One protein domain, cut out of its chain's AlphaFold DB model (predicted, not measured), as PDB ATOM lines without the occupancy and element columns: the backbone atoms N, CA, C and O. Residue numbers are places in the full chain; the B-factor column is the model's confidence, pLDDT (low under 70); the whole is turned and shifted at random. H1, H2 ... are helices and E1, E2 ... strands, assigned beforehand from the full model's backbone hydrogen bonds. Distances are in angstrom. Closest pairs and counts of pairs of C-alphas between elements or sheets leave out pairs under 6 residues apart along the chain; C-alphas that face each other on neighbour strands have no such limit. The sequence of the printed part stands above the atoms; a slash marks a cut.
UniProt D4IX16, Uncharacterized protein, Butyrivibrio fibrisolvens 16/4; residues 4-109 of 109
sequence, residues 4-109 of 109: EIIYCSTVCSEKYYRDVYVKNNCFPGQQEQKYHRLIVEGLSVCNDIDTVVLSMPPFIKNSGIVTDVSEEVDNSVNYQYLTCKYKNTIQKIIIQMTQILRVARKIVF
ATOM      1  N   GLU A   4     186.717 132.081 162.739       87.75
ATOM      2  CA  GLU A   4     185.688 133.042 163.128       87.75
ATOM      3  C   GLU A   4     185.714 133.257 164.645       87.75
ATOM      4  O   GLU A   4     185.747 132.297 165.421       87.75
ATOM      5  N   ILE A   5     185.723 134.518 165.073       87.06
ATOM      6  CA  ILE A   5     185.632 134.918 166.476       87.06
ATOM      7  C   ILE A   5     184.382 135.766 166.657       87.06
ATOM      8  O   ILE A   5     184.255 136.851 166.091       87.06
ATOM      9  N   ILE A   6     183.495 135.286 167.526       88.44
ATOM     10  CA  ILE A   6     182.326 136.036 167.972       88.44
ATOM     11  C   ILE A   6     182.678 136.739 169.284       88.44
ATOM     12  O   ILE A   6     182.892 136.099 170.317       88.44
ATOM     13  N   TYR A   7     182.745 138.066 169.242       88.31
ATOM     14  CA  TYR A   7     183.096 138.912 170.376       88.31
ATOM     15  C   TYR A   7     181.843 139.525 171.011       88.31
ATOM     16  O   TYR A   7     181.314 140.534 170.545       88.31
ATOM     17  N   CYS A   8     181.360 138.923 172.097       86.88
ATOM     18  CA  CYS A   8     180.157 139.376 172.800       86.88
ATOM     19  C   CYS A   8     180.503 140.392 173.895       86.88
ATOM     20  O   CYS A   8     181.072 140.025 174.924       86.88
ATOM     21  N   SER A   9     180.130 141.661 173.726       85.81
ATOM     22  CA  SER A   9     180.316 142.671 174.777       85.81
ATOM     23  C   SER A   9     179.327 143.837 174.645       85.81
ATOM     24  O   SER A   9     178.319 143.744 173.954       85.81
ATOM     25  N   THR A  10     179.565 144.940 175.354       84.75
ATOM     26  CA  THR A  10     178.795 146.182 175.156       84.75
ATOM     27  C   THR A  10     179.496 147.162 174.214       84.75
ATOM     28  O   THR A  10     179.025 148.289 174.067       84.75
ATOM     29  N   VAL A  11     180.624 146.756 173.612       90.25
ATOM     30  CA  VAL A  11     181.493 147.616 172.802       90.25
ATOM     31  C   VAL A  11     180.790 148.119 171.552       90.25
ATOM     32  O   VAL A  11     180.132 147.351 170.863       90.25
ATOM     33  N   CYS A  12     180.952 149.388 171.227       88.62
ATOM     34  CA  CYS A  12     180.476 149.951 169.972       88.62
ATOM     35  C   CYS A  12     181.617 150.580 169.175       88.62
ATOM     36  O   CYS A  12     182.682 150.901 169.724       88.62
ATOM     37  N   SER A  13     181.389 150.754 167.875       90.94
ATOM     38  CA  SER A  13     182.327 151.457 167.006       90.94
ATOM     39  C   SER A  13     182.572 152.887 167.506       90.94
ATOM     40  O   SER A  13     181.797 153.452 168.289       90.94
ATOM     41  N   GLU A  14     183.678 153.504 167.089       90.62
ATOM     42  CA  GLU A  14     183.942 154.906 167.441       90.62
ATOM     43  C   GLU A  14     182.873 155.829 166.842       90.62
ATOM     44  O   GLU A  14     182.451 156.793 167.491       90.62
ATOM     45  N   LYS A  15     182.382 155.498 165.642       89.62
ATOM     46  CA  LYS A  15     181.298 156.215 164.971       89.62
ATOM     47  C   LYS A  15     180.000 156.159 165.778       89.62
ATOM     48  O   LYS A  15     179.477 157.213 166.145       89.62
ATOM     49  N   TYR A  16     179.534 154.961 166.137       87.88
ATOM     50  CA  TYR A  16     178.342 154.771 166.965       87.88
ATOM     51  C   TYR A  16     178.493 155.482 168.310       87.88
ATOM     52  O   TYR A  16     177.590 156.196 168.752       87.88
ATOM     53  N   TYR A  17     179.664 155.355 168.944       88.31
ATOM     54  CA  TYR A  17     179.931 156.001 170.223       88.31
ATOM     55  C   TYR A  17     179.777 157.526 170.133       88.31
ATOM     56  O   TYR A  17     179.141 158.149 170.985       88.31
ATOM     57  N   ARG A  18     180.320 158.151 169.086       88.38
ATOM     58  CA  ARG A  18     180.185 159.599 168.882       88.38
ATOM     59  C   ARG A  18     178.750 160.011 168.600       88.38
ATOM     60  O   ARG A  18     178.267 160.977 169.193       88.38
ATOM     61  N   ASP A  19     178.082 159.280 167.719       86.19
ATOM     62  CA  ASP A  19     176.742 159.623 167.258       86.19
ATOM     63  C   ASP A  19     175.680 159.466 168.348       86.19
ATOM     64  O   ASP A  19     174.760 160.283 168.435       86.19
ATOM     65  N   VAL A  20     175.825 158.457 169.207       81.19
ATOM     66  CA  VAL A  20     174.833 158.135 170.238       81.19
ATOM     67  C   VAL A  20     175.179 158.756 171.587       81.19
ATOM     68  O   VAL A  20     174.287 159.254 172.271       81.19
ATOM     69  N   TYR A  21     176.448 158.775 171.988       85.06
ATOM     70  CA  TYR A  21     176.833 159.165 173.346       85.06
ATOM     71  C   TYR A  21     177.382 160.586 173.403       85.06
ATOM     72  O   TYR A  21     176.813 161.436 174.091       85.06
ATOM     73  N   VAL A  22     178.409 160.884 172.603       86.44
ATOM     74  CA  VAL A  22     179.067 162.202 172.621       86.44
ATOM     75  C   VAL A  22     178.094 163.313 172.225       86.44
ATOM     76  O   VAL A  22     178.006 164.320 172.925       86.44
ATOM     77  N   LYS A  23     177.299 163.115 171.162       84.44
ATOM     78  CA  LYS A  23     176.269 164.087 170.743       84.44
ATOM     79  C   LYS A  23     175.206 164.351 171.814       84.44
ATOM     80  O   LYS A  23     174.682 165.457 171.874       84.44
ATOM     81  N   ASN A  24     174.893 163.363 172.653       81.31
ATOM     82  CA  ASN A  24     173.893 163.482 173.719       81.31
ATOM     83  C   ASN A  24     174.512 163.808 175.093       81.31
ATOM     84  O   ASN A  24     173.819 163.715 176.104       81.31
ATOM     85  N   ASN A  25     175.801 164.176 175.148       82.38
ATOM     86  CA  ASN A  25     176.542 164.468 176.381       82.38
ATOM     87  C   ASN A  25     176.445 163.347 177.443       82.38
ATOM     88  O   ASN A  25     176.385 163.602 178.646       82.38
ATOM     89  N   CYS A  26     176.403 162.093 176.992       79.44
ATOM     90  CA  CYS A  26     176.424 160.900 177.834       79.44
ATOM     91  C   CYS A  26     177.696 160.113 177.512       79.44
ATOM     92  O   CYS A  26     178.059 160.028 176.350       79.44
ATOM     93  N   PHE A  27     178.391 159.539 178.497       82.44
ATOM     94  CA  PHE A  27     179.677 158.857 178.261       82.44
ATOM     95  C   PHE A  27     179.754 157.518 179.005       82.44
ATOM     96  O   PHE A  27     180.587 157.342 179.898       82.44
ATOM     97  N   PRO A  28     178.877 156.554 178.682       78.75
ATOM     98  CA  PRO A  28     178.816 155.306 179.424       78.75
ATOM     99  C   PRO A  28     180.088 154.486 179.198       78.75
ATOM    100  O   PRO A  28     180.468 154.221 178.056       78.75
ATOM    101  N   GLY A  29     180.745 154.096 180.294       81.06
ATOM    102  CA  GLY A  29     181.875 153.164 180.277       81.06
ATOM    103  C   GLY A  29     182.976 153.535 179.278       81.06
ATOM    104  O   GLY A  29     183.509 152.652 178.621       81.06
ATOM    105  N   GLN A  30     183.304 154.825 179.110       84.38
ATOM    106  CA  GLN A  30     184.201 155.294 178.039       84.38
ATOM    107  C   GLN A  30     185.544 154.544 177.985       84.38
ATOM    108  O   GLN A  30     186.050 154.260 176.899       84.38
ATOM    109  N   GLN A  31     186.127 154.229 179.143       88.31
ATOM    110  CA  GLN A  31     187.377 153.470 179.221       88.31
ATOM    111  C   GLN A  31     187.187 152.012 178.782       88.31
ATOM    112  O   GLN A  31     187.968 151.526 177.968       88.31
ATOM    113  N   GLU A  32     186.128 151.345 179.248       87.44
ATOM    114  CA  GLU A  32     185.793 149.971 178.852       87.44
ATOM    115  C   GLU A  32     185.522 149.881 177.345       87.44
ATOM    116  O   GLU A  32     186.053 149.007 176.665       87.44
ATOM    117  N   GLN A  33     184.760 150.834 176.800       89.19
ATOM    118  CA  GLN A  33     184.463 150.940 175.371       89.19
ATOM    119  C   GLN A  33     185.744 151.060 174.539       89.19
ATOM    120  O   GLN A  33     185.926 150.318 173.578       89.19
ATOM    121  N   LYS A  34     186.666 151.949 174.934       91.25
ATOM    122  CA  LYS A  34     187.962 152.104 174.257       91.25
ATOM    123  C   LYS A  34     188.814 150.840 174.348       91.25
ATOM    124  O   LYS A  34     189.405 150.441 173.351       91.25
ATOM    125  N   TYR A  35     188.863 150.206 175.518       93.31
ATOM    126  CA  TYR A  35     189.630 148.980 175.731       93.31
ATOM    127  C   TYR A  35     189.127 147.829 174.850       93.31
ATOM    128  O   TYR A  35     189.905 147.231 174.110       93.31
ATOM    129  N   HIS A  36     187.821 147.546 174.878       92.62
ATOM    130  CA  HIS A  36     187.235 146.484 174.062       92.62
ATOM    131  C   HIS A  36     187.354 146.772 172.562       92.62
ATOM    132  O   HIS A  36     187.590 145.844 171.791       92.62
ATOM    133  N   ARG A  37     187.244 148.043 172.154       92.88
ATOM    134  CA  ARG A  37     187.394 148.456 170.754       92.88
ATOM    135  C   ARG A  37     188.798 148.167 170.226       92.88
ATOM    136  O   ARG A  37     188.926 147.532 169.188       92.88
ATOM    137  N   LEU A  38     189.832 148.518 170.992       93.75
ATOM    138  CA  LEU A  38     191.221 148.206 170.634       93.75
ATOM    139  C   LEU A  38     191.450 146.703 170.424       93.75
ATOM    140  O   LEU A  38     192.212 146.316 169.544       93.75
ATOM    141  N   ILE A  39     190.787 145.850 171.211       93.12
ATOM    142  CA  ILE A  39     190.894 144.395 171.053       93.12
ATOM    143  C   ILE A  39     190.269 143.944 169.732       93.12
ATOM    144  O   ILE A  39     190.913 143.215 168.985       93.12
ATOM    145  N   VAL A  40     189.031 144.351 169.442       92.94
ATOM    146  CA  VAL A  40     188.323 143.879 168.238       92.94
ATOM    147  C   VAL A  40     188.939 144.435 166.955       92.94
ATOM    148  O   VAL A  40     189.064 143.699 165.983       92.94
ATOM    149  N   GLU A  41     189.416 145.679 166.979       92.25
ATOM    150  CA  GLU A  41     190.175 146.278 165.875       92.25
ATOM    151  C   GLU A  41     191.544 145.605 165.704       92.25
ATOM    152  O   GLU A  41     191.987 145.356 164.589       92.25
ATOM    153  N   GLY A  42     192.216 145.237 166.799       92.06
ATOM    154  CA  GLY A  42     193.451 144.455 166.722       92.06
ATOM    155  C   GLY A  42     193.232 143.068 166.107       92.06
ATOM    156  O   GLY A  42     194.067 142.588 165.339       92.06
ATOM    157  N   LEU A  43     192.097 142.430 166.413       90.31
ATOM    158  CA  LEU A  43     191.719 141.136 165.843       90.31
ATOM    159  C   LEU A  43     191.366 141.230 164.353       90.31
ATOM    160  O   LEU A  43     191.728 140.320 163.609       90.31
ATOM    161  N   SER A  44     190.731 142.314 163.890       87.94
ATOM    162  CA  SER A  44     190.373 142.470 162.470       87.94
ATOM    163  C   SER A  44     191.576 142.667 161.543       87.94
ATOM    164  O   SER A  44     191.489 142.359 160.357       87.94
ATOM    165  N   VAL A  45     192.719 143.117 162.069       89.06
ATOM    166  CA  VAL A  45     193.977 143.237 161.304       89.06
ATOM    167  C   VAL A  45     194.602 141.865 161.009       89.06
ATOM    168  O   VAL A  45     195.418 141.721 160.096       89.06
ATOM    169  N   CYS A  46     194.225 140.822 161.750       87.06
ATOM    170  CA  CYS A  46     194.729 139.474 161.521       87.06
ATOM    171  C   CYS A  46     194.033 138.831 160.309       87.06
ATOM    172  O   CYS A  46     192.879 138.428 160.386       87.06
ATOM    173  N   ASN A  47     194.761 138.648 159.201       82.94
ATOM    174  CA  ASN A  47     194.216 138.122 157.937       82.94
ATOM    175  C   ASN A  47     193.524 136.748 158.046       82.94
ATOM    176  O   ASN A  47     192.644 136.438 157.238       82.94
ATOM    177  N   ASP A  48     193.913 135.940 159.032       88.88
ATOM    178  CA  ASP A  48     193.378 134.598 159.278       88.88
ATOM    179  C   ASP A  48     192.169 134.574 160.223       88.88
ATOM    180  O   ASP A  48     191.665 133.491 160.534       88.88
ATOM    181  N   ILE A  49     191.708 135.735 160.693       86.06
ATOM    182  CA  ILE A  49     190.610 135.863 161.649       86.06
ATOM    183  C   ILE A  49     189.488 136.691 161.026       86.06
ATOM    184  O   ILE A  49     189.727 137.749 160.452       86.06
ATOM    185  N   ASP A  50     188.261 136.197 161.144       86.44
ATOM    186  CA  ASP A  50     187.054 136.975 160.883       86.44
ATOM    187  C   ASP A  50     186.407 137.332 162.224       86.44
ATOM    188  O   ASP A  50     186.186 136.449 163.056       86.44
ATOM    189  N   THR A  51     186.185 138.622 162.475       86.75
ATOM    190  CA  THR A  51     185.732 139.115 163.783       86.75
ATOM    191  C   THR A  51     184.345 139.720 163.660       86.75
ATOM    192  O   THR A  51     184.166 140.775 163.048       86.75
ATOM    193  N   VAL A  52     183.379 139.078 164.315       88.44
ATOM    194  CA  VAL A  52     182.004 139.565 164.437       88.44
ATOM    195  C   VAL A  52     181.769 139.988 165.878       88.44
ATOM    196  O   VAL A  52     181.942 139.208 166.814       88.44
ATOM    197  N   VAL A  53     181.371 141.236 166.078       89.00
ATOM    198  CA  VAL A  53     181.086 141.800 167.393       89.00
ATOM    199  C   VAL A  53     179.588 141.772 167.629       89.00
ATOM    200  O   VAL A  53     178.836 142.476 166.966       89.00
ATOM    201  N   LEU A  54     179.159 141.014 168.636       86.06
ATOM    202  CA  LEU A  54     177.792 141.069 169.144       86.06
ATOM    203  C   LEU A  54     177.746 142.078 170.284       86.06
ATOM    204  O   LEU A  54     178.217 141.812 171.397       86.06
ATOM    205  N   SER A  55     177.199 143.251 169.994       85.88
ATOM    206  CA  SER A  55     177.173 144.370 170.921       85.88
ATOM    207  C   SER A  55     175.786 144.621 171.491       85.88
ATOM    208  O   SER A  55     174.801 144.674 170.763       85.88
ATOM    209  N   MET A  56     175.703 144.849 172.803       78.88
ATOM    210  CA  MET A  56     174.490 145.363 173.449       78.88
ATOM    211  C   MET A  56     174.785 146.694 174.163       78.88
ATOM    212  O   MET A  56     174.959 146.720 175.400       78.88
ATOM    213  N   PRO A  57     174.892 147.797 173.394       72.62
ATOM    214  CA  PRO A  57     175.319 149.090 173.906       72.62
ATOM    215  C   PRO A  57     174.305 149.640 174.934       72.62
ATOM    216  O   PRO A  57     173.106 149.356 174.855       72.62
ATOM    217  N   PRO A  58     174.755 150.370 175.974       66.31
ATOM    218  CA  PRO A  58     173.867 150.970 176.974       66.31
ATOM    219  C   PRO A  58     172.931 152.009 176.327       66.31
ATOM    220  O   PRO A  58     173.356 153.050 175.846       66.31
ATOM    221  N   PHE A  59     171.645 151.683 176.275       67.12
ATOM    222  CA  PHE A  59     170.610 152.330 175.464       67.12
ATOM    223  C   PHE A  59     170.354 153.825 175.750       67.12
ATOM    224  O   PHE A  59     170.220 154.200 176.913       67.12
ATOM    225  N   ILE A  60     170.133 154.639 174.698       62.47
ATOM    226  CA  ILE A  60     169.421 155.937 174.763       62.47
ATOM    227  C   ILE A  60     168.578 156.162 173.485       62.47
ATOM    228  O   ILE A  60     169.049 156.791 172.543       62.47
ATOM    229  N   LYS A  61     167.324 155.681 173.449       50.94
ATOM    230  CA  LYS A  61     166.126 156.440 172.997       50.94
ATOM    231  C   LYS A  61     164.863 155.578 172.969       50.94
ATOM    232  O   LYS A  61     164.819 154.564 172.300       50.94
ATOM    233  N   ASN A  62     163.817 156.046 173.647       50.50
ATOM    234  CA  ASN A  62     162.432 155.557 173.614       50.50
ATOM    235  C   ASN A  62     161.960 154.941 172.277       50.50
ATOM    236  O   ASN A  62     161.431 155.655 171.428       50.50
ATOM    237  N   SER A  63     162.006 153.616 172.138       42.25
ATOM    238  CA  SER A  63     161.239 152.913 171.103       42.25
ATOM    239  C   SER A  63     160.947 151.463 171.501       42.25
ATOM    240  O   SER A  63     161.831 150.618 171.461       42.25
ATOM    241  N   GLY A  64     159.693 151.194 171.888       50.22
ATOM    242  CA  GLY A  64     159.017 149.889 171.765       50.22
ATOM    243  C   GLY A  64     159.641 148.620 172.378       50.22
ATOM    244  O   GLY A  64     160.649 148.634 173.079       50.22
ATOM    245  N   ILE A  65     158.954 147.495 172.137       49.47
ATOM    246  CA  ILE A  65     159.488 146.128 172.239       49.47
ATOM    247  C   ILE A  65     160.121 145.853 170.876       49.47
ATOM    248  O   ILE A  65     159.450 145.332 169.994       49.47
ATOM    249  N   VAL A  66     161.355 146.290 170.637       51.47
ATOM    250  CA  VAL A  66     162.036 145.941 169.386       51.47
ATOM    251  C   VAL A  66     163.438 145.460 169.713       51.47
ATOM    252  O   VAL A  66     164.265 146.201 170.234       51.47
ATOM    253  N   THR A  67     163.637 144.172 169.447       55.84
ATOM    254  CA  THR A  67     164.902 143.528 169.093       55.84
ATOM    255  C   THR A  67     165.326 144.071 167.734       55.84
ATOM    256  O   THR A  67     165.074 143.430 166.717       55.84
ATOM    257  N   ASP A  68     165.866 145.289 167.697       59.06
ATOM    258  CA  ASP A  68     166.434 145.812 166.455       59.06
ATOM    259  C   ASP A  68     167.877 145.326 166.370       59.06
ATOM    260  O   ASP A  68     168.652 145.514 167.321       59.06
ATOM    261  N   VAL A  69     168.180 144.644 165.268       66.56
ATOM    262  CA  VAL A  69     169.513 144.150 164.933       66.56
ATOM    263  C   VAL A  69     170.043 145.093 163.871       66.56
ATOM    264  O   VAL A  69     169.640 145.015 162.712       66.56
ATOM    265  N   SER A  70     170.905 146.019 164.280       76.50
ATOM    266  CA  SER A  70     171.574 146.910 163.330       76.50
ATOM    267  C   SER A  70     172.987 146.420 163.087       76.50
ATOM    268  O   SER A  70     173.676 146.023 164.025       76.50
ATOM    269  N   GLU A  71     173.402 146.434 161.828       83.75
ATOM    270  CA  GLU A  71     174.738 146.021 161.422       83.75
ATOM    271  C   GLU A  71     175.538 147.231 160.952       83.75
ATOM    272  O   GLU A  71     175.029 148.127 160.274       83.75
ATOM    273  N   GLU A  72     176.807 147.255 161.324       87.38
ATOM    274  CA  GLU A  72     177.755 148.293 160.969       87.38
ATOM    275  C   GLU A  72     179.112 147.652 160.726       87.38
ATOM    276  O   GLU A  72     179.607 146.905 161.562       87.38
ATOM    277  N   VAL A  73     179.761 148.002 159.618       86.81
ATOM    278  CA  VAL A  73     181.172 147.670 159.416       86.81
ATOM    279  C   VAL A  73     182.000 148.925 159.646       86.81
ATOM    280  O   VAL A  73     181.821 149.920 158.942       86.81
ATOM    281  N   ASP A  74     182.908 148.865 160.617       87.31
ATOM    282  CA  ASP A  74     183.870 149.931 160.920       87.31
ATOM    283  C   ASP A  74     185.251 149.312 161.171       87.31
ATOM    284  O   ASP A  74     185.359 148.302 161.864       87.31
ATOM    285  N   ASN A  75     186.308 149.868 160.569       83.62
ATOM    286  CA  ASN A  75     187.686 149.346 160.657       83.62
ATOM    287  C   ASN A  75     187.822 147.823 160.412       83.62
ATOM    288  O   ASN A  75     188.537 147.119 161.131       83.62
ATOM    289  N   SER A  76     187.115 147.300 159.403       82.62
ATOM    290  CA  SER A  76     187.089 145.864 159.065       82.62
ATOM    291  C   SER A  76     186.539 144.952 160.173       82.62
ATOM    292  O   SER A  76     186.710 143.739 160.108       82.62
ATOM    293  N   VAL A  77     185.856 145.519 161.170       86.19
ATOM    294  CA  VAL A  77     185.108 144.796 162.201       86.19
ATOM    295  C   VAL A  77     183.624 144.872 161.855       86.19
ATOM    296  O   VAL A  77     183.106 145.960 161.594       86.19
ATOM    297  N   ASN A  78     182.928 143.733 161.871       88.06
ATOM    298  CA  ASN A  78     181.475 143.696 161.709       88.06
ATOM    299  C   ASN A  78     180.797 143.792 163.084       88.06
ATOM    300  O   ASN A  78     180.880 142.863 163.884       88.06
ATOM    301  N   TYR A  79     180.149 144.915 163.366       88.00
ATOM    302  CA  TYR A  79     179.372 145.154 164.574       88.00
ATOM    303  C   TYR A  79     177.901 144.850 164.322       88.00
ATOM    304  O   TYR A  79     177.258 145.479 163.490       88.00
ATOM    305  N   GLN A  80     177.345 143.946 165.115       86.88
ATOM    306  CA  GLN A  80     175.916 143.689 165.188       86.88
ATOM    307  C   GLN A  80     175.409 144.195 166.535       86.88
ATOM    308  O   GLN A  80     175.722 143.642 167.594       86.88
ATOM    309  N   TYR A  81     174.633 145.272 166.510       83.88
ATOM    310  CA  TYR A  81     174.032 145.842 167.703       83.88
ATOM    311  C   TYR A  81     172.671 145.224 167.949       83.88
ATOM    312  O   TYR A  81     171.744 145.378 167.157       83.88
ATOM    313  N   LEU A  82     172.546 144.593 169.107       75.69
ATOM    314  CA  LEU A  82     171.292 144.128 169.658       75.69
ATOM    315  C   LEU A  82     170.765 145.196 170.605       75.69
ATOM    316  O   LEU A  82     171.321 145.433 171.680       75.69
ATOM    317  N   THR A  83     169.662 145.830 170.230       67.44
ATOM    318  CA  THR A  83     168.930 146.692 171.156       67.44
ATOM    319  C   THR A  83     167.892 145.858 171.899       67.44
ATOM    320  O   THR A  83     167.059 145.176 171.309       67.44
ATOM    321  N   CYS A  84     167.960 145.854 173.233       62.75
ATOM    322  CA  CYS A  84     166.958 145.179 174.048       62.75
ATOM    323  C   CYS A  84     166.613 145.991 175.293       62.75
ATOM    324  O   CYS A  84     167.474 146.322 176.110       62.75
ATOM    325  N   LYS A  85     165.313 146.229 175.485       60.09
ATOM    326  CA  LYS A  85     164.762 146.913 176.662       60.09
ATOM    327  C   LYS A  85     164.997 146.140 177.966       60.09
ATOM    328  O   LYS A  85     165.126 146.739 179.028       60.09
ATOM    329  N   TYR A  86     165.096 144.813 177.890       63.41
ATOM    330  CA  TYR A  86     165.224 143.920 179.045       63.41
ATOM    331  C   TYR A  86     166.627 143.308 179.169       63.41
ATOM    332  O   TYR A  86     166.763 142.134 179.514       63.41
ATOM    333  N   LYS A  87     167.679 144.106 178.923       64.62
ATOM    334  CA  LYS A  87     169.101 143.713 179.013       64.62
ATOM    335  C   LYS A  87     169.426 142.845 180.237       64.62
ATOM    336  O   LYS A  87     169.989 141.761 180.093       64.62
ATOM    337  N   ASN A  88     168.997 143.271 181.425       63.56
ATOM    338  CA  ASN A  88     169.255 142.545 182.674       63.56
ATOM    339  C   ASN A  88     168.474 141.223 182.774       63.56
ATOM    340  O   ASN A  88     168.956 140.268 183.379       63.56
ATOM    341  N   THR A  89     167.275 141.143 182.194       66.12
ATOM    342  CA  THR A  89     166.459 139.920 182.194       66.12
ATOM    343  C   THR A  89     167.028 138.891 181.224       66.12
ATOM    344  O   THR A  89     167.185 137.733 181.596       66.12
ATOM    345  N   ILE A  90     167.423 139.313 180.018       67.88
ATOM    346  CA  ILE A  90     168.056 138.421 179.036       67.88
ATOM    347  C   ILE A  90     169.398 137.902 179.557       67.88
ATOM    348  O   ILE A  90     169.645 136.701 179.486       67.88
ATOM    349  N   GLN A  91     170.236 138.755 180.158       63.34
ATOM    350  CA  GLN A  91     171.485 138.299 180.782       63.34
ATOM    351  C   GLN A  91     171.236 137.230 181.854       63.34
ATOM    352  O   GLN A  91     171.934 136.218 181.878       63.34
ATOM    353  N   LYS A  92     170.212 137.403 182.699       71.44
ATOM    354  CA  LYS A  92     169.829 136.390 183.695       71.44
ATOM    355  C   LYS A  92     169.402 135.072 183.045       71.44
ATOM    356  O   LYS A  92     169.834 134.020 183.508       71.44
ATOM    357  N   ILE A  93     168.612 135.120 181.970       76.31
ATOM    358  CA  ILE A  93     168.173 133.924 181.231       76.31
ATOM    359  C   ILE A  93     169.375 133.192 180.622       76.31
ATOM    360  O   ILE A  93     169.503 131.982 180.795       76.31
ATOM    361  N   ILE A  94     170.300 133.912 179.978       73.00
ATOM    362  CA  ILE A  94     171.516 133.327 179.390       73.00
ATOM    363  C   ILE A  94     172.378 132.662 180.470       73.00
ATOM    364  O   ILE A  94     172.848 131.536 180.285       73.00
ATOM    365  N   ILE A  95     172.565 133.319 181.620       71.44
ATOM    366  CA  ILE A  95     173.320 132.755 182.748       71.44
ATOM    367  C   ILE A  95     172.650 131.474 183.256       71.44
ATOM    368  O   ILE A  95     173.336 130.467 183.446       71.44
ATOM    369  N   GLN A  96     171.325 131.473 183.424       73.62
ATOM    370  CA  GLN A  96     170.578 130.289 183.860       73.62
ATOM    371  C   GLN A  96     170.691 129.136 182.858       73.62
ATOM    372  O   GLN A  96     171.030 128.021 183.255       73.62
ATOM    373  N   MET A  97     170.507 129.394 181.560       82.00
ATOM    374  CA  MET A  97     170.693 128.373 180.523       82.00
ATOM    375  C   MET A  97     172.115 127.806 180.521       82.00
ATOM    376  O   MET A  97     172.302 126.595 180.418       82.00
ATOM    377  N   THR A  98     173.126 128.656 180.708       74.44
ATOM    378  CA  THR A  98     174.530 128.225 180.765       74.44
ATOM    379  C   THR A  98     174.801 127.334 181.981       74.44
ATOM    380  O   THR A  98     175.550 126.360 181.878       74.44
ATOM    381  N   GLN A  99     174.192 127.626 183.136       72.81
ATOM    382  CA  GLN A  99     174.311 126.773 184.320       72.81
ATOM    383  C   GLN A  99     173.626 125.420 184.126       72.81
ATOM    384  O   GLN A  99     174.226 124.395 184.448       72.81
ATOM    385  N   ILE A 100     172.435 125.400 183.525       82.44
ATOM    386  CA  ILE A 100     171.718 124.157 183.214       82.44
ATOM    387  C   ILE A 100     172.544 123.284 182.262       82.44
ATOM    388  O   ILE A 100     172.749 122.104 182.536       82.44
ATOM    389  N   LEU A 101     173.106 123.859 181.193       82.25
ATOM    390  CA  LEU A 101     173.960 123.130 180.247       82.25
ATOM    391  C   LEU A 101     175.244 122.591 180.897       82.25
ATOM    392  O   LEU A 101     175.706 121.505 180.549       82.25
ATOM    393  N   ARG A 102     175.826 123.321 181.857       70.31
ATOM    394  CA  ARG A 102     176.995 122.858 182.625       70.31
ATOM    395  C   ARG A 102     176.661 121.693 183.550       70.31
ATOM    396  O   ARG A 102     177.464 120.771 183.653       70.31
ATOM    397  N   VAL A 103     175.504 121.728 184.207       74.19
ATOM    398  CA  VAL A 103     175.025 120.618 185.042       74.19
ATOM    399  C   VAL A 103     174.701 119.405 184.169       74.19
ATOM    400  O   VAL A 103     175.169 118.313 184.467       74.19
ATOM    401  N   ALA A 104     174.014 119.597 183.042       72.38
ATOM    402  CA  ALA A 104     173.718 118.526 182.092       72.38
ATOM    403  C   ALA A 104     174.996 117.862 181.551       72.38
ATOM    404  O   ALA A 104     175.089 116.639 181.521       72.38
ATOM    405  N   ARG A 105     176.032 118.646 181.214       67.44
ATOM    406  CA  ARG A 105     177.345 118.107 180.815       67.44
ATOM    407  C   ARG A 105     178.054 117.310 181.914       67.44
ATOM    408  O   ARG A 105     178.807 116.411 181.574       67.44
ATOM    409  N   LYS A 106     177.833 117.628 183.194       62.25
ATOM    410  CA  LYS A 106     178.397 116.891 184.343       62.25
ATOM    411  C   LYS A 106     177.641 115.611 184.702       62.25
ATOM    412  O   LYS A 106     178.146 114.841 185.498       62.25
ATOM    413  N   ILE A 107     176.420 115.441 184.201       65.62
ATOM    414  CA  ILE A 107     175.607 114.235 184.422       65.62
ATOM    415  C   ILE A 107     175.827 113.221 183.287       65.62
ATOM    416  O   ILE A 107     175.623 112.028 183.471       65.62
ATOM    417  N   VAL A 108     176.234 113.699 182.106       53.00
ATOM    418  CA  VAL A 108     176.460 112.886 180.897       53.00
ATOM    419  C   VAL A 108     177.914 112.370 180.785       53.00
ATOM    420  O   VAL A 108     178.207 111.577 179.896       53.00
ATOM    421  N   PHE A 109     178.805 112.761 181.703       44.53
ATOM    422  CA  PHE A 109     180.160 112.219 181.897       44.53
ATOM    423  C   PHE A 109     180.323 111.757 183.342       44.53
ATOM    424  O   PHE A 109     181.098 110.801 183.560       44.53
TER     425      PHE A 109
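Overview. This is residues 4 to 109 of the 109 residues of an uncharacterized protein of Butyrivibrio fibrisolvens 16/4 (UniProt D4IX16). A strongly twisted sheet of four strands has the helix H2 packed over one face, while the other face is bare of named helices, and the long helix H3 leaves this body as an arm, with residues 88 to 109 sticking out free. The short helix H1 only grazes the sheet, with its residues 14 to 16. The printed part has 106 residues, with three named helices and four named strands along the chain as E1 H1 H2 E2 E3 E4 H3, a mixed class of helices and strands. The sheet is mixed, in the order E1, E2, E4, E3. The whole is only just loose, close to compact, with a radius of gyration of the C-alphas of 16.0 A and spans of 51 by 39 by 23 A.

Along the chain. E1, residues 4 to 9, begins at C-alpha 4, (185.688, 133.042, 163.128), and is 16.0 A long. H1, residues 14 to 20, is 10.1 A long. H2, residues 30 to 44, measures 21.1 A and begins at C-alpha 30, (184.201, 155.294, 178.039). E2, residues 49 to 55, E3, residues 68 to 74, and E4, residues 77 to 83, measure 18.4 A, 18.8 A and 18.6 A. H3, residues 87 to 107, is 30.7 A long and ends at C-alpha 107, (175.607, 114.235, 184.422).

Arrangement. E1 and E2 are parallel at 24 degrees, with N 7 and O 52 at 2.8 A, within hydrogen-bond range. E2 and E4 are parallel at 20 degrees, with N 53 and O 78 at 2.8 A. E4 and E3 are an antiparallel hairpin at 159 degrees, with N 79 and O 72 at 2.7 A. E1 and E3 are the edge strands of the sheet, and E2 and E4 are inner strands. With E1 and E2, H1 and H2 make a strand-helix-strand unit, two parallel neighbour strands with helices between them, and its crossover is right-handed. H2 on one face of the sheet makes two layers, a helix layer and a strand layer. H2 has a height over the sheet of 9.8 A and runs along the strands, at 1 degrees to E2 on the local plane. It lies over E2 and only just over E4, on which 3 of its C-alphas fall; the closest C-alphas of H2 and E2 are those of Ser 44 and Thr 51, 5.9 A. H1 and H2 are near each other, with 6 pairs of C-alphas within 10 A. H3 is not on the sheet and touches no helix. In H1, H2 and H3 every O i to N i+4 pair is within hydrogen-bond range.

Size, cuts and confidence. The C-alphas of Lys 23 and Phe 109, the two farthest apart, are 53.2 A apart. The printed part has no cut, and the link from E2 to E3, 12 residues, is long. The mean pLDDT of the printed part is 78.5; it is under 70 at residues 58 to 69, 83 to 91 and 105 to 109.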